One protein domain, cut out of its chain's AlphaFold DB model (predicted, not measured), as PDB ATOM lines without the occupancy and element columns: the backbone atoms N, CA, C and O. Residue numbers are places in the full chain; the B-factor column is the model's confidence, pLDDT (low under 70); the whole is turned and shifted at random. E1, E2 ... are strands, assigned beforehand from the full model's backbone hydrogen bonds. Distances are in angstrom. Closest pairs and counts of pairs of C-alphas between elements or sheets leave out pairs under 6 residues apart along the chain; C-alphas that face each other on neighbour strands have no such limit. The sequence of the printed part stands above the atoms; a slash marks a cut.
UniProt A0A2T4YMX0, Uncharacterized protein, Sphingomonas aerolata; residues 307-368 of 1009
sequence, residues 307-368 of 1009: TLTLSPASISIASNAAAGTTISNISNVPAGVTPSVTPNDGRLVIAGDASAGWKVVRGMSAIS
ATOM      1  N   THR A 307     392.251 373.701 259.127       87.31
ATOM      2  CA  THR A 307     391.926 374.969 258.454       87.31
ATOM      3  C   THR A 307     390.426 375.010 258.226       87.31
ATOM      4  O   THR A 307     389.871 374.093 257.611       87.31
ATOM      5  N   LEU A 308     389.768 376.048 258.745       89.75
ATOM      6  CA  LEU A 308     388.339 376.243 258.531       89.75
ATOM      7  C   LEU A 308     388.065 376.473 257.042       89.75
ATOM      8  O   LEU A 308     388.849 377.118 256.348       89.75
ATOM      9  N   THR A 309     386.931 375.984 256.550       91.12
ATOM     10  CA  THR A 309     386.490 376.239 255.170       91.12
ATOM     11  C   THR A 309     385.076 376.795 255.149       91.12
ATOM     12  O   THR A 309     384.217 376.337 255.906       91.12
ATOM     13  N   LEU A 310     384.834 377.763 254.262       91.69
ATOM     14  CA  LEU A 310     383.530 378.387 254.041       91.69
ATOM     15  C   LEU A 310     382.937 377.917 252.710       91.69
ATOM     16  O   LEU A 310     383.621 377.948 251.688       91.69
ATOM     17  N   SER A 311     381.672 377.495 252.720       91.25
ATOM     18  CA  SER A 311     380.947 377.095 251.511       91.25
ATOM     19  C   SER A 311     379.496 377.606 251.512       91.25
ATOM     20  O   SER A 311     378.696 377.142 252.337       91.25
ATOM     21  N   PRO A 312     379.128 378.525 250.595       85.19
ATOM     22  CA  PRO A 312     380.013 379.244 249.669       85.19
ATOM     23  C   PRO A 312     380.851 380.326 250.383       85.19
ATOM     24  O   PRO A 312     380.376 380.987 251.300       85.19
ATOM     25  N   ALA A 313     382.085 380.568 249.926       70.94
ATOM     26  CA  ALA A 313     382.927 381.660 250.441       70.94
ATOM     27  C   ALA A 313     382.446 383.059 249.999       70.94
ATOM     28  O   ALA A 313     382.895 384.080 250.525       70.94
ATOM     29  N   SER A 314     381.534 383.128 249.024       78.12
ATOM     30  CA  SER A 314     380.870 384.362 248.610       78.12
ATOM     31  C   SER A 314     379.410 384.112 248.254       78.12
ATOM     32  O   SER A 314     379.102 383.165 247.532       78.12
ATOM     33  N   ILE A 315     378.508 384.958 248.749       88.56
ATOM     34  CA  ILE A 315     377.066 384.847 248.493       88.56
ATOM     35  C   ILE A 315     376.443 386.232 248.345       88.56
ATOM     36  O   ILE A 315     376.958 387.218 248.871       88.56
ATOM     37  N   SER A 316     375.320 386.295 247.631       89.38
ATOM     38  CA  SER A 316     374.512 387.498 247.487       89.38
ATOM     39  C   SER A 316     373.142 387.302 248.134       89.38
ATOM     40  O   SER A 316     372.456 386.333 247.811       89.38
ATOM     41  N   ILE A 317     372.720 388.216 249.012       91.00
ATOM     42  CA  ILE A 317     371.377 388.215 249.624       91.00
ATOM     43  C   ILE A 317     370.691 389.572 249.444       91.00
ATOM     44  O   ILE A 317     371.355 390.597 249.302       91.00
ATOM     45  N   ALA A 318     369.361 389.606 249.497       89.12
ATOM     46  CA  ALA A 318     368.621 390.865 249.531       89.12
ATOM     47  C   ALA A 318     368.724 391.538 250.916       89.12
ATOM     48  O   ALA A 318     368.751 390.857 251.945       89.12
ATOM     49  N   SER A 319     368.725 392.874 250.972       88.19
ATOM     50  CA  SER A 319     368.802 393.637 252.235       88.19
ATOM     51  C   SER A 319     367.644 393.335 253.206       88.19
ATOM     52  O   SER A 319     367.791 393.447 254.427       88.19
ATOM     53  N   ASN A 320     366.503 392.887 252.672       87.75
ATOM     54  CA  ASN A 320     365.319 392.451 253.416       87.75
ATOM     55  C   ASN A 320     365.267 390.933 253.700       87.75
ATOM     56  O   ASN A 320     364.222 390.450 254.132       87.75
ATOM     57  N   ALA A 321     366.348 390.175 253.471       89.81
ATOM     58  CA  ALA A 321     366.406 388.757 253.835       89.81
ATOM     59  C   ALA A 321     366.077 388.556 255.327       89.81
ATOM     60  O   ALA A 321     366.433 389.388 256.158       89.81
ATOM     61  N   ALA A 322     365.402 387.465 255.690       90.44
ATOM     62  CA  ALA A 322     365.033 387.213 257.083       90.44
ATOM     63  C   ALA A 322     366.268 386.899 257.952       90.44
ATOM     64  O   ALA A 322     367.254 386.329 257.469       90.44
ATOM     65  N   ALA A 323     366.218 387.234 259.246       92.44
ATOM     66  CA  ALA A 323     367.210 386.749 260.209       92.44
ATOM     67  C   ALA A 323     367.245 385.209 260.195       92.44
ATOM     68  O   ALA A 323     366.211 384.563 260.026       92.44
ATOM     69  N   GLY A 324     368.437 384.624 260.319       91.25
ATOM     70  CA  GLY A 324     368.657 383.181 260.186       91.25
ATOM     71  C   GLY A 324     368.892 382.696 258.750       91.25
ATOM     72  O   GLY A 324     369.217 381.525 258.558       91.25
ATOM     73  N   THR A 325     368.803 383.571 257.737       93.62
ATOM     74  CA  THR A 325     369.191 383.215 256.359       93.62
ATOM     75  C   THR A 325     370.649 382.746 256.342       93.62
ATOM     76  O   THR A 325     371.532 383.472 256.803       93.62
ATOM     77  N   THR A 326     370.908 381.539 255.832       94.31
ATOM     78  CA  THR A 326     372.266 380.973 255.774       94.31
ATOM     79  C   THR A 326     373.130 381.735 254.775       94.31
ATOM     80  O   THR A 326     372.736 381.918 253.628       94.31
ATOM     81  N   ILE A 327     374.308 382.165 255.227       93.94
ATOM     82  CA  ILE A 327     375.318 382.868 254.427       93.94
ATOM     83  C   ILE A 327     376.373 381.878 253.936       93.94
ATOM     84  O   ILE A 327     376.647 381.804 252.744       93.94
ATOM     85  N   SER A 328     376.941 381.090 254.849       95.81
ATOM     86  CA  SER A 328     377.945 380.075 254.528       95.81
ATOM     87  C   SER A 328     377.915 378.952 255.554       95.81
ATOM     88  O   SER A 328     377.768 379.209 256.748       95.81
ATOM     89  N   ASN A 329     378.135 377.716 255.116       95.19
ATOM     90  CA  ASN A 329     378.501 376.632 256.024       95.19
ATOM     91  C   ASN A 329     379.964 376.801 256.461       95.19
ATOM     92  O   ASN A 329     380.775 377.328 255.697       95.19
ATOM     93  N   ILE A 330     380.287 376.364 257.677       95.38
ATOM     94  CA  ILE A 330     381.643 376.320 258.229       95.38
ATOM     95  C   ILE A 330     381.993 374.846 258.434       95.38
ATOM     96  O   ILE A 330     381.299 374.133 259.161       95.38
ATOM     97  N   SER A 331     383.071 374.384 257.811       92.50
ATOM     98  CA  SER A 331     383.573 373.016 257.991       92.50
ATOM     99  C   SER A 331     384.948 373.016 258.658       92.50
ATOM    100  O   SER A 331     385.600 374.057 258.756       92.50
ATOM    101  N   ASN A 332     385.368 371.841 259.141       90.25
ATOM    102  CA  ASN A 332     386.621 371.615 259.875       90.25
ATOM    103  C   ASN A 332     386.735 372.371 261.210       90.25
ATOM    104  O   ASN A 332     387.840 372.654 261.668       90.25
ATOM    105  N   VAL A 333     385.604 372.686 261.850       89.88
ATOM    106  CA  VAL A 333     385.610 373.226 263.216       89.88
ATOM    107  C   VAL A 333     386.096 372.130 264.174       89.88
ATOM    108  O   VAL A 333     385.506 371.046 264.172       89.88
ATOM    109  N   PRO A 334     387.147 372.372 264.983       88.12
ATOM    110  CA  PRO A 334     387.616 371.393 265.957       88.12
ATOM    111  C   PRO A 334     386.496 370.947 266.907       88.12
ATOM    112  O   PRO A 334     385.658 371.747 267.329       88.12
ATOM    113  N   ALA A 335     386.478 369.660 267.258       84.19
ATOM    114  CA  ALA A 335     385.466 369.112 268.156       84.19
ATOM    115  C   ALA A 335     385.484 369.833 269.518       84.19
ATOM    116  O   ALA A 335     386.547 370.074 270.087       84.19
ATOM    117  N   GLY A 336     384.302 370.184 270.034       86.25
ATOM    118  CA  GLY A 336     384.152 370.925 271.293       86.25
ATOM    119  C   GLY A 336     384.441 372.429 271.203       86.25
ATOM    120  O   GLY A 336     384.354 373.115 272.218       86.25
ATOM    121  N   VAL A 337     384.754 372.957 270.015       89.81
ATOM    122  CA  VAL A 337     385.014 374.386 269.801       89.81
ATOM    123  C   VAL A 337     383.828 375.045 269.101       89.81
ATOM    124  O   VAL A 337     383.327 374.553 268.092       89.81
ATOM    125  N   THR A 338     383.392 376.191 269.624       93.38
ATOM    126  CA  THR A 338     382.416 377.069 268.968       93.38
ATOM    127  C   THR A 338     383.166 378.102 268.123       93.38
ATOM    128  O   THR A 338     384.012 378.817 268.667       93.38
ATOM    129  N   PRO A 339     382.905 378.200 266.808       95.25
ATOM    130  CA  PRO A 339     383.525 379.221 265.982       95.25
ATOM    131  C   PRO A 339     382.943 380.601 266.317       95.25
ATOM    132  O   PRO A 339     381.831 380.722 266.829       95.25
ATOM    133  N   SER A 340     383.684 381.654 265.995       95.69
ATOM    134  CA  SER A 340     383.257 383.052 266.099       95.69
ATOM    135  C   SER A 340     383.334 383.727 264.732       95.69
ATOM    136  O   SER A 340     384.150 383.328 263.901       95.69
ATOM    137  N   VAL A 341     382.498 384.740 264.489       96.06
ATOM    138  CA  VAL A 341     382.498 385.541 263.252       96.06
ATOM    139  C   VAL A 341     382.899 386.983 263.548       96.06
ATOM    140  O   VAL A 341     382.507 387.536 264.570       96.06
ATOM    141  N   THR A 342     383.672 387.602 262.659       94.50
ATOM    142  CA  THR A 342     384.023 389.028 262.686       94.50
ATOM    143  C   THR A 342     383.587 389.671 261.364       94.50
ATOM    144  O   THR A 342     383.884 389.090 260.324       94.50
ATOM    145  N   PRO A 343     382.919 390.841 261.355       90.38
ATOM    146  CA  PRO A 343     382.527 391.628 262.525       90.38
ATOM    147  C   PRO A 343     381.368 390.978 263.301       90.38
ATOM    148  O   PRO A 343     380.386 390.536 262.713       90.38
ATOM    149  N   ASN A 344     381.477 390.946 264.633       87.62
ATOM    150  CA  ASN A 344     380.429 390.459 265.538       87.62
ATOM    151  C   ASN A 344     379.516 391.615 265.994       87.62
ATOM    152  O   ASN A 344     379.368 391.880 267.183       87.62
ATOM    153  N   ASP A 345     378.969 392.366 265.040       89.19
ATOM    154  CA  ASP A 345     378.134 393.555 265.290       89.19
ATOM    155  C   ASP A 345     376.622 393.272 265.162       89.19
ATOM    156  O   ASP A 345     375.793 394.174 265.028       89.19
ATOM    157  N   GLY A 346     376.253 391.989 265.181       88.81
ATOM    158  CA  GLY A 346     374.871 391.526 265.081       88.81
ATOM    159  C   GLY A 346     374.306 391.484 263.658       88.81
ATOM    160  O   GLY A 346     373.178 391.017 263.484       88.81
ATOM    161  N   ARG A 347     375.058 391.916 262.630       92.38
ATOM    162  CA  ARG A 347     374.667 391.723 261.214       92.38
ATOM    163  C   ARG A 347     374.882 390.284 260.753       92.38
ATOM    164  O   ARG A 347     374.086 389.766 259.971       92.38
ATOM    165  N   LEU A 348     375.926 389.633 261.263       94.94
ATOM    166  CA  LEU A 348     376.245 388.221 261.053       94.94
ATOM    167  C   LEU A 348     376.360 387.530 262.410       94.94
ATOM    168  O   LEU A 348     376.894 388.111 263.351       94.94
ATOM    169  N   VAL A 349     375.874 386.295 262.503       95.44
ATOM    170  CA  VAL A 349     376.007 385.461 263.706       95.44
ATOM    171  C   VAL A 349     376.366 384.028 263.321       95.44
ATOM    172  O   VAL A 349     376.111 383.589 262.197       95.44
ATOM    173  N   ILE A 350     376.971 383.300 264.255       96.19
ATOM    174  CA  ILE A 350     377.197 381.859 264.132       96.19
ATOM    175  C   ILE A 350     375.929 381.131 264.583       96.19
ATOM    176  O   ILE A 350     375.373 381.450 265.632       96.19
ATOM    177  N   ALA A 351     375.482 380.154 263.801       93.88
ATOM    178  CA  ALA A 351     374.374 379.269 264.141       93.88
ATOM    179  C   ALA A 351     374.762 377.797 263.940       93.88
ATOM    180  O   ALA A 351     375.742 377.484 263.258       93.88
ATOM    181  N   GLY A 352     373.954 376.904 264.511       92.00
ATOM    182  CA  GLY A 352     374.184 375.462 264.496       92.00
ATOM    183  C   GLY A 352     375.024 374.981 265.677       92.00
ATOM    184  O   GLY A 352     375.267 375.717 266.630       92.00
ATOM    185  N   ASP A 353     375.434 373.722 265.597       91.12
ATOM    186  CA  ASP A 353     376.283 373.043 266.569       91.12
ATOM    187  C   ASP A 353     377.100 371.945 265.861       91.12
ATOM    188  O   ASP A 353     377.051 371.802 264.635       91.12
ATOM    189  N   ALA A 354     377.863 371.155 266.620       82.62
ATOM    190  CA  ALA A 354     378.686 370.080 266.065       82.62
ATOM    191  C   ALA A 354     377.879 368.984 265.335       82.62
ATOM    192  O   ALA A 354     378.437 368.304 264.478       82.62
ATOM    193  N   SER A 355     376.592 368.810 265.652       84.94
ATOM    194  CA  SER A 355     375.710 367.798 265.056       84.94
ATOM    195  C   SER A 355     374.923 368.324 263.850       84.94
ATOM    196  O   SER A 355     374.798 367.631 262.843       84.94
ATOM    197  N   ALA A 356     374.443 369.569 263.918       85.25
ATOM    198  CA  ALA A 356     373.681 370.228 262.858       85.25
ATOM    199  C   ALA A 356     374.571 370.926 261.808       85.25
ATOM    200  O   ALA A 356     374.077 371.379 260.767       85.25
ATOM    201  N   GLY A 357     375.876 371.015 262.084       90.81
ATOM    202  CA  GLY A 357     376.861 371.748 261.300       90.81
ATOM    203  C   GLY A 357     376.871 373.239 261.638       90.81
ATOM    204  O   GLY A 357     375.825 373.877 261.777       90.81
ATOM    205  N   TRP A 358     378.068 373.810 261.735       96.56
ATOM    206  CA  TRP A 358     378.265 375.233 262.000       96.56
ATOM    207  C   TRP A 358     378.011 376.073 260.748       96.56
ATOM    208  O   TRP A 358     378.407 375.700 259.641       96.56
ATOM    209  N   LYS A 359     377.357 377.226 260.908       95.44
ATOM    210  CA  LYS A 359     376.987 378.122 259.804       95.44
ATOM    211  C   LYS A 359     377.164 379.582 260.204       95.44
ATOM    212  O   LYS A 359     376.913 379.947 261.348       95.44
ATOM    213  N   VAL A 360     377.523 380.426 259.244       96.19
ATOM    214  CA  VAL A 360     377.322 381.877 259.328       96.19
ATOM    215  C   VAL A 360     375.925 382.174 258.799       96.19
ATOM    216  O   VAL A 360     375.578 381.743 257.695       96.19
ATOM    217  N   VAL A 361     375.122 382.908 259.562       94.81
ATOM    218  CA  VAL A 361     373.762 383.310 259.175       94.81
ATOM    219  C   VAL A 361     373.570 384.817 259.345       94.81
ATOM    220  O   VAL A 361     374.312 385.474 260.081       94.81
ATOM    221  N   ARG A 362     372.556 385.378 258.678       94.12
ATOM    222  CA  ARG A 362     372.137 386.771 258.887       94.12
ATOM    223  C   ARG A 362     371.638 386.947 260.324       94.12
ATOM    224  O   ARG A 362     370.734 386.228 260.748       94.12
ATOM    225  N   GLY A 363     372.197 387.915 261.043       92.38
ATOM    226  CA  GLY A 363     371.766 388.276 262.391       92.38
ATOM    227  C   GLY A 363     370.501 389.144 262.414       92.38
ATOM    228  O   GLY A 363     369.785 389.277 261.417       92.38
ATOM    229  N   MET A 364     370.202 389.713 263.583       88.00
ATOM    230  CA  MET A 364     369.005 390.537 263.801       88.00
ATOM    231  C   MET A 364     369.202 392.012 263.434       88.00
ATOM    232  O   MET A 364     368.214 392.709 263.197       88.00
ATOM    233  N   SER A 365     370.445 392.493 263.366       89.94
ATOM    234  CA  SER A 365     370.728 393.872 262.968       89.94
ATOM    235  C   SER A 365     370.391 394.082 261.491       89.94
ATOM    236  O   SER A 365     370.624 393.212 260.648       89.94
ATOM    237  N   ALA A 366     369.850 395.258 261.167       84.19
ATOM    238  CA  ALA A 366     369.567 395.631 259.787       84.19
ATOM    239  C   ALA A 366     370.850 395.602 258.939       84.19
ATOM    240  O   ALA A 366     371.926 395.995 259.391       84.19
ATOM    241  N   ILE A 367     370.719 395.147 257.692       88.44
ATOM    242  CA  ILE A 367     371.819 395.065 256.736       88.44
ATOM    243  C   ILE A 367     371.482 395.948 255.531       88.44
ATOM    244  O   ILE A 367     370.451 395.767 254.885       88.44
ATOM    245  N   SER A 368     372.303 396.962 255.270       88.19
ATOM    246  CA  SER A 368     372.151 397.841 254.108       88.19
ATOM    247  C   SER A 368     372.779 397.207 252.868       88.19
ATOM    248  O   SER A 368     373.642 396.337 252.985       88.19
TER     249      SER A 368
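What this domain is: This is residues 307 to 368 of the 1009 residues of an uncharacterized protein of Sphingomonas aerolata (UniProt A0A2T4YMX0). A small, twisted sheet of four short antiparallel strands, in the order E1, E3, E6, E5, makes the body, with E3 and E6 in its middle. At one edge E1 runs on into E2, which swings away from the sheet, and the short strand E4 lies near E5 at the other edge. The printed part has 62 residues with six named strands, E1 to E6 in chain order, and no named helix; the class is all strand, though only 26 residues are in named elements. It is compact, with a radius of gyration of the C-alphas of 11.6 A, and elongated, spanning 34 by 19 by 19 A.

Where its parts are: Start in the sheet with E3, residues 326 to 331: find C-alpha 326 at (372.266, 380.973, 255.774), from which it runs 14.0 A. E6 is residues 358 to 362, 13.4 A long, and ends at C-alpha 362, (372.137, 386.771, 258.887). E5 is residues 348 to 351. E1, residues 309 to 311, begins at C-alpha 309, (386.490, 376.239, 255.170). Outside this sheet, E2 is residues 314 to 318, 13.9 A long, and E4 is residues 340 to 342.

How they stand to each other: Look first between E3 and E6, antiparallel at 160 degrees, where N 330 and O 358 are 2.8 A apart, within hydrogen-bond range. E6 and E5 form a hairpin; find N 351 and O 359 at 2.8 A. E1 is the edge strand beside E3, with N 311 and O 329 at 3.1 A. E2 and E4 pair with no named strand. The closest C-alphas of E2 and E3, Ile 315 and Ile 327, are 6.5 A apart; those of E4 and E5, Ser 340 and Ile 350, also 6.5 A. E2 and E4 are apart.

The domain as a whole: The two C-alphas farthest apart, Ala 335 and Ser 368, are 34.6 A from each other. The printed part has no cut and no long link. The mean pLDDT of the printed part is 90.5, and no printed residue is under 70.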